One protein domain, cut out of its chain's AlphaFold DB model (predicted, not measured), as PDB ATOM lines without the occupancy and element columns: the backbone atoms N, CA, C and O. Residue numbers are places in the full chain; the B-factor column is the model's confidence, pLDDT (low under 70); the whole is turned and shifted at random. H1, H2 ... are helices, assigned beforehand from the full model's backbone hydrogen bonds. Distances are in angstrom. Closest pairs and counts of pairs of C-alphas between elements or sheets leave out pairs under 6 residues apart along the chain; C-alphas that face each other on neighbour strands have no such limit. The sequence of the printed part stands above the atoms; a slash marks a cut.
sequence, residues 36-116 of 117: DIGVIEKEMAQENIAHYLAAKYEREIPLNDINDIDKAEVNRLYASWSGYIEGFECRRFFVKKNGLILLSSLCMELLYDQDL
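Overview. This is residues 36 to 116 of the 117 residues of an uncharacterized protein of Desulfotomaculum reducens (strain MI-1) (UniProt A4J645). The short helices H1 and H2 pack on a long helix, H3, which has a kink near residue 86; H4 begins beside the start of H1 and crosses H3, and residues 111 to 116 stick out. The printed part, 81 residues with four named helices and no named strand, is all helix and compact, with a radius of gyration of the C-alphas of 12.5 A and spans of 33 by 31 by 20 A.

Arrangement. H1, residues 37 to 45, touches H3, residues 71 to 92, at a steep tilt of 45 degrees; the closest C-alphas, Met 44 and Ala 79, are 4.7 A apart. H2, residues 49 to 56, touches residues 71 to 78 of H3 alone, closest C-alphas Ala 50 and Lys 71, 5.4 A. H4, residues 99 to 113, is apart from H2. In H3 8 of 18 O i to N i+4 and 12 of 19 O i to N i+3 pairs are within hydrogen-bond range.

Along the chain. H3 spans 25.6 A and H4 21.0 A, from C-alpha 99 at (65.375, -27.716, 85.770) to C-alpha 113 at (76.313, -43.645, 93.892).

Size, cuts and confidence. The printed part has no cut. The link from H2 to H3 is long. Residue 67, residues 83 to 91 and residues 115 to 116 have pLDDT under 70.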
ATOM      1  N   ASP A  36      61.407 -25.349  83.400       92.50
ATOM      2  CA  ASP A  36      60.743 -25.142  84.677       92.50
ATOM      3  C   ASP A  36      60.954 -26.366  85.574       92.50
ATOM      4  O   ASP A  36      60.874 -27.511  85.126       92.50
ATOM      5  N   ILE A  37      61.235 -26.121  86.850       89.06
ATOM      6  CA  ILE A  37      61.534 -27.188  87.806       89.06
ATOM      7  C   ILE A  37      60.303 -28.058  88.061       89.06
ATOM      8  O   ILE A  37      60.436 -29.277  88.080       89.06
ATOM      9  N   GLY A  38      59.114 -27.463  88.174       88.19
ATOM     10  CA  GLY A  38      57.880 -28.217  88.391       88.19
ATOM     11  C   GLY A  38      57.532 -29.109  87.198       88.19
ATOM     12  O   GLY A  38      57.021 -30.214  87.376       88.19
ATOM     13  N   VAL A  39      57.863 -28.677  85.975       92.69
ATOM     14  CA  VAL A  39      57.762 -29.539  84.786       92.69
ATOM     15  C   VAL A  39      58.729 -30.715  84.888       92.69
ATOM     16  O   VAL A  39      58.305 -31.851  84.701       92.69
ATOM     17  N   ILE A  40      59.998 -30.474  85.229       93.00
ATOM     18  CA  ILE A  40      60.977 -31.554  85.405       93.00
ATOM     19  C   ILE A  40      60.527 -32.559  86.468       93.00
ATOM     20  O   ILE A  40      60.520 -33.757  86.204       93.00
ATOM     21  N   GLU A  41      60.116 -32.082  87.641       89.00
ATOM     22  CA  GLU A  41      59.638 -32.926  88.742       89.00
ATOM     23  C   GLU A  41      58.453 -33.793  88.312       89.00
ATOM     24  O   GLU A  41      58.438 -34.999  88.569       89.00
ATOM     25  N   LYS A  42      57.492 -33.204  87.593       91.81
ATOM     26  CA  LYS A  42      56.341 -33.928  87.056       91.81
ATOM     27  C   LYS A  42      56.765 -35.020  86.073       91.81
ATOM     28  O   LYS A  42      56.302 -36.149  86.194       91.81
ATOM     29  N   GLU A  43      57.628 -34.706  85.109       95.31
ATOM     30  CA  GLU A  43      58.074 -35.678  84.101       95.31
ATOM     31  C   GLU A  43      58.944 -36.788  84.718       95.31
ATOM     32  O   GLU A  43      58.900 -37.933  84.269       95.31
ATOM     33  N   MET A  44      59.693 -36.488  85.785       92.69
ATOM     34  CA  MET A  44      60.394 -37.496  86.584       92.69
ATOM     35  C   MET A  44      59.412 -38.405  87.330       92.69
ATOM     36  O   MET A  44      59.544 -39.622  87.254       92.69
ATOM     37  N   ALA A  45      58.410 -37.841  88.011       90.94
ATOM     38  CA  ALA A  45      57.385 -38.609  88.724       90.94
ATOM     39  C   ALA A  45      56.549 -39.507  87.793       90.94
ATOM     40  O   ALA A  45      55.981 -40.502  88.232       90.94
ATOM     41  N   GLN A  46      56.477 -39.156  86.508       94.38
ATOM     42  CA  GLN A  46      55.787 -39.916  85.467       94.38
ATOM     43  C   GLN A  46      56.690 -40.908  84.721       94.38
ATOM     44  O   GLN A  46      56.236 -41.488  83.738       94.38
ATOM     45  N   GLU A  47      57.946 -41.099  85.148       94.94
ATOM     46  CA  GLU A  47      58.914 -41.969  84.459       94.94
ATOM     47  C   GLU A  47      59.070 -41.614  82.966       94.94
ATOM     48  O   GLU A  47      59.205 -42.481  82.101       94.94
ATOM     49  N   ASN A  48      59.047 -40.319  82.641       95.75
ATOM     50  CA  ASN A  48      58.988 -39.845  81.257       95.75
ATOM     51  C   ASN A  48      60.097 -38.849  80.883       95.75
ATOM     52  O   ASN A  48      60.170 -38.413  79.734       95.75
ATOM     53  N   ILE A  49      60.989 -38.494  81.810       95.50
ATOM     54  CA  ILE A  49      61.919 -37.376  81.619       95.50
ATOM     55  C   ILE A  49      62.803 -37.485  80.364       95.50
ATOM     56  O   ILE A  49      62.966 -36.507  79.633       95.50
ATOM     57  N   ALA A  50      63.331 -38.670  80.052       94.56
ATOM     58  CA  ALA A  50      64.164 -38.883  78.873       94.56
ATOM     59  C   ALA A  50      63.364 -38.737  77.570       94.56
ATOM     60  O   ALA A  50      63.863 -38.178  76.593       94.56
ATOM     61  N   HIS A  51      62.110 -39.201  77.551       93.88
ATOM     62  CA  HIS A  51      61.220 -39.057  76.397       93.88
ATOM     63  C   HIS A  51      60.760 -37.610  76.220       93.88
ATOM     64  O   HIS A  51      60.769 -37.109  75.095       93.88
ATOM     65  N   TYR A  52      60.421 -36.925  77.315       96.38
ATOM     66  CA  TYR A  52      60.075 -35.507  77.318       96.38
ATOM     67  C   TYR A  52      61.187 -34.660  76.693       96.38
ATOM     68  O   TYR A  52      60.941 -33.916  75.740       96.38
ATOM     69  N   LEU A  53      62.423 -34.809  77.181       96.00
ATOM     70  CA  LEU A  53      63.551 -34.038  76.666       96.00
ATOM     71  C   LEU A  53      63.869 -34.403  75.215       96.00
ATOM     72  O   LEU A  53      64.105 -33.498  74.418       96.00
ATOM     73  N   ALA A  54      63.842 -35.693  74.865       92.75
ATOM     74  CA  ALA A  54      64.090 -36.138  73.498       92.75
ATOM     75  C   ALA A  54      63.085 -35.541  72.509       92.75
ATOM     76  O   ALA A  54      63.489 -35.073  71.454       92.75
ATOM     77  N   ALA A  55      61.795 -35.518  72.856       93.69
ATOM     78  CA  ALA A  55      60.758 -34.949  72.001       93.69
ATOM     79  C   ALA A  55      60.858 -33.418  71.911       93.69
ATOM     80  O   ALA A  55      60.699 -32.842  70.837       93.69
ATOM     81  N   LYS A  56      61.131 -32.742  73.033       96.06
ATOM     82  CA  LYS A  56      61.188 -31.276  73.086       96.06
ATOM     83  C   LYS A  56      62.394 -30.700  72.344       96.06
ATOM     84  O   LYS A  56      62.264 -29.666  71.691       96.06
ATOM     85  N   TYR A  57      63.543 -31.367  72.434       95.50
ATOM     86  CA  TYR A  57      64.817 -30.886  71.896       95.50
ATOM     87  C   TYR A  57      65.335 -31.704  70.710       95.50
ATOM     88  O   TYR A  57      66.490 -31.539  70.320       95.50
ATOM     89  N   GLU A  58      64.480 -32.521  70.084       91.12
ATOM     90  CA  GLU A  58      64.838 -33.400  68.962       91.12
ATOM     91  C   GLU A  58      65.605 -32.670  67.853       91.12
ATOM     92  O   GLU A  58      66.548 -33.208  67.290       91.12
ATOM     93  N   ARG A  59      65.225 -31.424  67.551       90.12
ATOM     94  CA  ARG A  59      65.851 -30.620  66.488       90.12
ATOM     95  C   ARG A  59      67.175 -29.976  66.884       90.12
ATOM     96  O   ARG A  59      67.906 -29.519  66.014       90.12
ATOM     97  N   GLU A  60      67.447 -29.885  68.178       89.94
ATOM     98  CA  GLU A  60      68.558 -29.107  68.720       89.94
ATOM     99  C   GLU A  60      69.748 -29.984  69.045       89.94
ATOM    100  O   GLU A  60      70.880 -29.668  68.669       89.94
ATOM    101  N   ILE A  61      69.468 -31.065  69.768       86.56
ATOM    102  CA  ILE A  61      70.397 -32.132  70.101       86.56
ATOM    103  C   ILE A  61      69.551 -33.408  70.072       86.56
ATOM    104  O   ILE A  61      68.817 -33.670  71.023       86.56
ATOM    105  N   PRO A  62      69.574 -34.187  68.982       82.06
ATOM    106  CA  PRO A  62      68.785 -35.404  68.915       82.06
ATOM    107  C   PRO A  62      69.304 -36.403  69.953       82.06
ATOM    108  O   PRO A  62      70.427 -36.891  69.861       82.06
ATOM    109  N   LEU A  63      68.487 -36.728  70.957       78.88
ATOM    110  CA  LEU A  63      68.893 -37.660  72.017       78.88
ATOM    111  C   LEU A  63      69.195 -39.067  71.467       78.88
ATOM    112  O   LEU A  63      69.990 -39.796  72.045       78.88
ATOM    113  N   ASN A  64      68.585 -39.431  70.334       74.69
ATOM    114  CA  ASN A  64      68.839 -40.693  69.632       74.69
ATOM    115  C   ASN A  64      70.212 -40.742  68.941       74.69
ATOM    116  O   ASN A  64      70.683 -41.836  68.645       74.69
ATOM    117  N   ASP A  65      70.841 -39.591  68.688       73.50
ATOM    118  CA  ASP A  65      72.175 -39.521  68.075       73.50
ATOM    119  C   ASP A  65      73.287 -39.700  69.119       73.50
ATOM    120  O   ASP A  65      74.466 -39.827  68.781       73.50
ATOM    121  N   ILE A  66      72.922 -39.717  70.404       73.31
ATOM    122  CA  ILE A  66      73.847 -39.988  71.493       73.31
ATOM    123  C   ILE A  66      73.812 -41.487  71.760       73.31
ATOM    124  O   ILE A  66      72.858 -42.019  72.331       73.31
ATOM    125  N   ASN A  67      74.878 -42.160  71.327       66.69
ATOM    126  CA  ASN A  67      75.073 -43.579  71.589       66.69
ATOM    127  C   ASN A  67      74.974 -43.876  73.095       66.69
ATOM    128  O   ASN A  67      75.353 -43.063  73.946       66.69
ATOM    129  N   ASP A  68      74.492 -45.077  73.400       74.50
ATOM    130  CA  ASP A  68      74.492 -45.650  74.746       74.50
ATOM    131  C   ASP A  68      73.542 -44.985  75.761       74.50
ATOM    132  O   ASP A  68      73.745 -45.145  76.959       74.50
ATOM    133  N   ILE A  69      72.491 -44.269  75.328       86.00
ATOM    134  CA  ILE A  69      71.408 -43.848  76.239       86.00
ATOM    135  C   ILE A  69      70.250 -44.850  76.208       86.00
ATOM    136  O   ILE A  69      69.453 -44.870  75.267       86.00
ATOM    137  N   ASP A  70      70.079 -45.604  77.295       89.75
ATOM    138  CA  ASP A  70      68.812 -46.278  77.586       89.75
ATOM    139  C   ASP A  70      67.843 -45.307  78.285       89.75
ATOM    140  O   ASP A  70      68.001 -44.950  79.454       89.75
ATOM    141  N   LYS A  71      66.809 -44.876  77.556       90.12
ATOM    142  CA  LYS A  71      65.782 -43.956  78.072       90.12
ATOM    143  C   LYS A  71      64.954 -44.561  79.204       90.12
ATOM    144  O   LYS A  71      64.556 -43.818  80.097       90.12
ATOM    145  N   ALA A  72      64.655 -45.859  79.151       91.00
ATOM    146  CA  ALA A  72      63.882 -46.524  80.194       91.00
ATOM    147  C   ALA A  72      64.678 -46.542  81.501       91.00
ATOM    148  O   ALA A  72      64.134 -46.227  82.558       91.00
ATOM    149  N   GLU A  73      65.982 -46.800  81.411       90.56
ATOM    150  CA  GLU A  73      66.868 -46.770  82.570       90.56
ATOM    151  C   GLU A  73      67.032 -45.354  83.136       90.56
ATOM    152  O   GLU A  73      66.903 -45.162  84.345       90.56
ATOM    153  N   VAL A  74      67.213 -44.337  82.282       92.94
ATOM    154  CA  VAL A  74      67.201 -42.930  82.729       92.94
ATOM    155  C   VAL A  74      65.896 -42.616  83.460       92.94
ATOM    156  O   VAL A  74      65.923 -42.091  84.571       92.94
ATOM    157  N   ASN A  75      64.748 -42.960  82.880       93.81
ATOM    158  CA  ASN A  75      63.454 -42.683  83.498       93.81
ATOM    159  C   ASN A  75      63.315 -43.360  84.861       93.81
ATOM    160  O   ASN A  75      62.926 -42.697  85.821       93.81
ATOM    161  N   ARG A  76      63.697 -44.637  84.966       91.75
ATOM    162  CA  ARG A  76      63.666 -45.403  86.216       91.75
ATOM    163  C   ARG A  76      64.548 -44.769  87.291       91.75
ATOM    164  O   ARG A  76      64.094 -44.565  88.418       91.75
ATOM    165  N   LEU A  77      65.794 -44.435  86.949       90.81
ATOM    166  CA  LEU A  77      66.751 -43.841  87.884       90.81
ATOM    167  C   LEU A  77      66.261 -42.484  88.384       90.81
ATOM    168  O   LEU A  77      66.237 -42.251  89.589       90.81
ATOM    169  N   TYR A  78      65.802 -41.612  87.489       91.44
ATOM    170  CA  TYR A  78      65.334 -40.276  87.860       91.44
ATOM    171  C   TYR A  78      63.994 -40.304  88.609       91.44
ATOM    172  O   TYR A  78      63.828 -39.578  89.589       91.44
ATOM    173  N   ALA A  79      63.050 -41.170  88.234       90.62
ATOM    174  CA  ALA A  79      61.785 -41.316  88.955       90.62
ATOM    175  C   ALA A  79      61.989 -41.729  90.412       90.62
ATOM    176  O   ALA A  79      61.262 -41.276  91.298       90.62
ATOM    177  N   SER A  80      63.040 -42.502  90.678       85.75
ATOM    178  CA  SER A  80      63.416 -42.920  92.022       85.75
ATOM    179  C   SER A  80      63.786 -41.755  92.961       85.75
ATOM    180  O   SER A  80      63.696 -41.884  94.183       85.75
ATOM    181  N   TRP A  81      64.090 -40.586  92.388       82.25
ATOM    182  CA  TRP A  81      64.356 -39.333  93.095       82.25
ATOM    183  C   TRP A  81      63.169 -38.359  93.097       82.25
ATOM    184  O   TRP A  81      63.218 -37.366  93.817       82.25
ATOM    185  N   SER A  82      62.086 -38.621  92.357       75.44
ATOM    186  CA  SER A  82      60.956 -37.685  92.212       75.44
ATOM    187  C   SER A  82      60.327 -37.270  93.553       75.44
ATOM    188  O   SER A  82      60.172 -36.080  93.819       75.44
ATOM    189  N   GLY A  83      60.077 -38.224  94.458       64.88
ATOM    190  CA  GLY A  83      59.537 -37.955  95.800       64.88
ATOM    191  C   GLY A  83      60.517 -37.277  96.770       64.88
ATOM    192  O   GLY A  83      60.115 -36.830  97.841       64.88
ATOM    193  N   TYR A  84      61.803 -37.193  96.419       63.41
ATOM    194  CA  TYR A  84      62.821 -36.505  97.217       63.41
ATOM    195  C   TYR A  84      62.899 -35.003  96.882       63.41
ATOM    196  O   TYR A  84      63.265 -34.192  97.736       63.41
ATOM    197  N   ILE A  85      62.511 -34.606  95.662       61.56
ATOM    198  CA  ILE A  85      62.666 -33.228  95.167       61.56
ATOM    199  C   ILE A  85      61.541 -32.300  95.664       61.56
ATOM    200  O   ILE A  85      61.830 -31.150  96.000       61.56
ATOM    201  N   GLU A  86      60.322 -32.820  95.859       57.50
ATOM    202  CA  GLU A  86      59.103 -32.079  96.258       57.50
ATOM    203  C   GLU A  86      59.229 -31.248  97.562       57.50
ATOM    204  O   GLU A  86      58.399 -30.386  97.843       57.50
ATOM    205  N   GLY A  87      60.268 -31.467  98.378       53.53
ATOM    206  CA  GLY A  87      60.440 -30.789  99.668       53.53
ATOM    207  C   GLY A  87      61.511 -29.693  99.716       53.53
ATOM    208  O   GLY A  87      61.274 -28.604 100.251       53.53
ATOM    209  N   PHE A  88      62.741 -29.970  99.269       57.00
ATOM    210  CA  PHE A  88      63.900 -29.169  99.707       57.00
ATOM    211  C   PHE A  88      65.119 -29.134  98.757       57.00
ATOM    212  O   PHE A  88      66.022 -28.333  99.003       57.00
ATOM    213  N   GLU A  89      65.162 -29.887  97.656       59.56
ATOM    214  CA  GLU A  89      66.430 -30.222  96.968       59.56
ATOM    215  C   GLU A  89      66.926 -29.212  95.925       59.56
ATOM    216  O   GLU A  89      68.132 -29.100  95.706       59.56
ATOM    217  N   CYS A  90      66.059 -28.339  95.407       57.56
ATOM    218  CA  CYS A  90      66.502 -27.096  94.760       57.56
ATOM    219  C   CYS A  90      67.513 -26.323  95.635       57.56
ATOM    220  O   CYS A  90      68.425 -25.659  95.146       57.56
ATOM    221  N   ARG A  91      67.378 -26.417  96.968       60.41
ATOM    222  CA  ARG A  91      68.317 -25.806  97.917       60.41
ATOM    223  C   ARG A  91      69.583 -26.639  98.120       60.41
ATOM    224  O   ARG A  91      70.628 -26.024  98.291       60.41
ATOM    225  N   ARG A  92      69.513 -27.978  98.069       71.00
ATOM    226  CA  ARG A  92      70.690 -28.866  98.169       71.00
ATOM    227  C   ARG A  92      71.613 -28.714  96.961       71.00
ATOM    228  O   ARG A  92      72.817 -28.587  97.143       71.00
ATOM    229  N   PHE A  93      71.049 -28.628  95.759       77.94
ATOM    230  CA  PHE A  93      71.820 -28.409  94.530       77.94
ATOM    231  C   PHE A  93      72.041 -26.927  94.201       77.94
ATOM    232  O   PHE A  93      72.645 -26.599  93.186       77.94
ATOM    233  N   PHE A  94      71.552 -26.008  95.043       82.75
ATOM    234  CA  PHE A  94      71.598 -24.556  94.815       82.75
ATOM    235  C   PHE A  94      70.953 -24.102  93.483       82.75
ATOM    236  O   PHE A  94      71.209 -22.997  93.000       82.75
ATOM    237  N   VAL A  95      70.056 -24.916  92.914       84.31
ATOM    238  CA  VAL A  95      69.321 -24.654  91.671       84.31
ATOM    239  C   VAL A  95      67.924 -24.150  91.993       84.31
ATOM    240  O   VAL A  95      67.139 -24.846  92.617       84.31
ATOM    241  N   LYS A  96      67.571 -22.944  91.542       79.25
ATOM    242  CA  LYS A  96      66.245 -22.347  91.816       79.25
ATOM    243  C   LYS A  96      65.387 -22.084  90.584       79.25
ATOM    244  O   LYS A  96      64.244 -21.670  90.732       79.25
ATOM    245  N   LYS A  97      65.967 -22.189  89.386       84.06
ATOM    246  CA  LYS A  97      65.339 -21.672  88.160       84.06
ATOM    247  C   LYS A  97      65.436 -22.588  86.950       84.06
ATOM    248  O   LYS A  97      64.542 -22.534  86.125       84.06
ATOM    249  N   ASN A  98      66.519 -23.352  86.812       92.62
ATOM    250  CA  ASN A  98      66.747 -24.155  85.617       92.62
ATOM    251  C   ASN A  98      66.697 -25.643  85.957       92.62
ATOM    252  O   ASN A  98      67.662 -26.192  86.488       92.62
ATOM    253  N   GLY A  99      65.586 -26.284  85.611       93.12
ATOM    254  CA  GLY A  99      65.375 -27.716  85.770       93.12
ATOM    255  C   GLY A  99      66.420 -28.575  85.051       93.12
ATOM    256  O   GLY A  99      66.739 -29.655  85.534       93.12
ATOM    257  N   LEU A 100      67.054 -28.088  83.979       95.88
ATOM    258  CA  LEU A 100      68.156 -28.813  83.332       95.88
ATOM    259  C   LEU A 100      69.405 -28.879  84.222       95.88
ATOM    260  O   LEU A 100      70.070 -29.911  84.271       95.88
ATOM    261  N   ILE A 101      69.702 -27.814  84.976       94.69
ATOM    262  CA  ILE A 101      70.818 -27.814  85.941       94.69
ATOM    263  C   ILE A 101      70.497 -28.746  87.114       94.69
ATOM    264  O   ILE A 101      71.390 -29.436  87.606       94.69
ATOM    265  N   LEU A 102      69.228 -28.817  87.531       92.31
ATOM    266  CA  LEU A 102      68.784 -29.786  88.534       92.31
ATOM    267  C   LEU A 102      69.025 -31.220  88.040       92.31
ATOM    268  O   LEU A 102      69.666 -31.999  88.739       92.31
ATOM    269  N   LEU A 103      68.599 -31.546  86.817       94.31
ATOM    270  CA  LEU A 103      68.836 -32.863  86.219       94.31
ATOM    271  C   LEU A 103      70.321 -33.199  86.073       94.31
ATOM    272  O   LEU A 103      70.702 -34.346  86.300       94.31
ATOM    273  N   SER A 104      71.150 -32.217  85.707       94.94
ATOM    274  CA  SER A 104      72.606 -32.380  85.596       94.94
ATOM    275  C   SER A 104      73.235 -32.653  86.967       94.94
ATOM    276  O   SER A 104      74.045 -33.565  87.114       94.94
ATOM    277  N   SER A 105      72.783 -31.945  88.004       91.75
ATOM    278  CA  SER A 105      73.250 -32.158  89.380       91.75
ATOM    279  C   SER A 105      72.854 -33.543  89.904       91.75
ATOM    280  O   SER A 105      73.685 -34.249  90.465       91.75
ATOM    281  N   LEU A 106      71.618 -33.978  89.640       91.00
ATOM    282  CA  LEU A 106      71.153 -35.332  89.959       91.00
ATOM    283  C   LEU A 106      71.916 -36.408  89.180       91.00
ATOM    284  O   LEU A 106      72.203 -37.466  89.729       91.00
ATOM    285  N   CYS A 107      72.288 -36.135  87.927       92.88
ATOM    286  CA  CYS A 107      73.116 -37.037  87.128       92.88
ATOM    287  C   CYS A 107      74.458 -37.320  87.815       92.88
ATOM    288  O   CYS A 107      74.904 -38.463  87.859       92.88
ATOM    289  N   MET A 108      75.082 -36.284  88.385       90.31
ATOM    290  CA  MET A 108      76.349 -36.408  89.106       90.31
ATOM    291  C   MET A 108      76.208 -37.224  90.394       90.31
ATOM    292  O   MET A 108      77.069 -38.054  90.668       90.31
ATOM    293  N   GLU A 109      75.127 -37.036  91.155       88.94
ATOM    294  CA  GLU A 109      74.852 -37.853  92.348       88.94
ATOM    295  C   GLU A 109      74.604 -39.317  91.974       88.94
ATOM    296  O   GLU A 109      75.208 -40.208  92.562       88.94
ATOM    297  N   LEU A 110      73.789 -39.572  90.945       88.06
ATOM    298  CA  LEU A 110      73.542 -40.923  90.435       88.06
ATOM    299  C   LEU A 110      74.844 -41.594  89.975       88.06
ATOM    300  O   LEU A 110      75.058 -42.765  90.259       88.06
ATOM    301  N   LEU A 111      75.733 -40.864  89.295       87.62
ATOM    302  CA  LEU A 111      77.052 -41.373  88.907       87.62
ATOM    303  C   LEU A 111      77.946 -41.669  90.115       87.62
ATOM    304  O   LEU A 111      78.665 -42.663  90.091       87.62
ATOM    305  N   TYR A 112      77.910 -40.820  91.144       84.69
ATOM    306  CA  TYR A 112      78.677 -41.018  92.370       84.69
ATOM    307  C   TYR A 112      78.198 -42.248  93.149       84.69
ATOM    308  O   TYR A 112      79.024 -43.039  93.597       84.69
ATOM    309  N   ASP A 113      76.884 -42.457  93.250       78.50
ATOM    310  CA  ASP A 113      76.313 -43.645  93.892       78.50
ATOM    311  C   ASP A 113      76.741 -44.936  93.169       78.50
ATOM    312  O   ASP A 113      77.032 -45.932  93.822       78.50
ATOM    313  N   GLN A 114      76.861 -44.912  91.835       70.94
ATOM    314  CA  GLN A 114      77.364 -46.049  91.045       70.94
ATOM    315  C   GLN A 114      78.876 -46.298  91.184       70.94
ATOM    316  O   GLN A 114      79.353 -47.346  90.760       70.94
ATOM    317  N   ASP A 115      79.644 -45.351  91.729       62.44
ATOM    318  CA  ASP A 115      81.079 -45.520  91.996       62.44
ATOM    319  C   ASP A 115      81.355 -46.113  93.394       62.44
ATOM    320  O   ASP A 115      82.511 -46.388  93.727       62.44
ATOM    321  N   LEU A 116      80.310 -46.293  94.212       55.22
ATOM    322  CA  LEU A 116      80.389 -46.843  95.569       55.22
ATOM    323  C   LEU A 116      79.972 -48.322  95.677       55.22
ATOM    324  O   LEU A 116      80.161 -48.900  96.752       55.22
TER     325      LEU A 116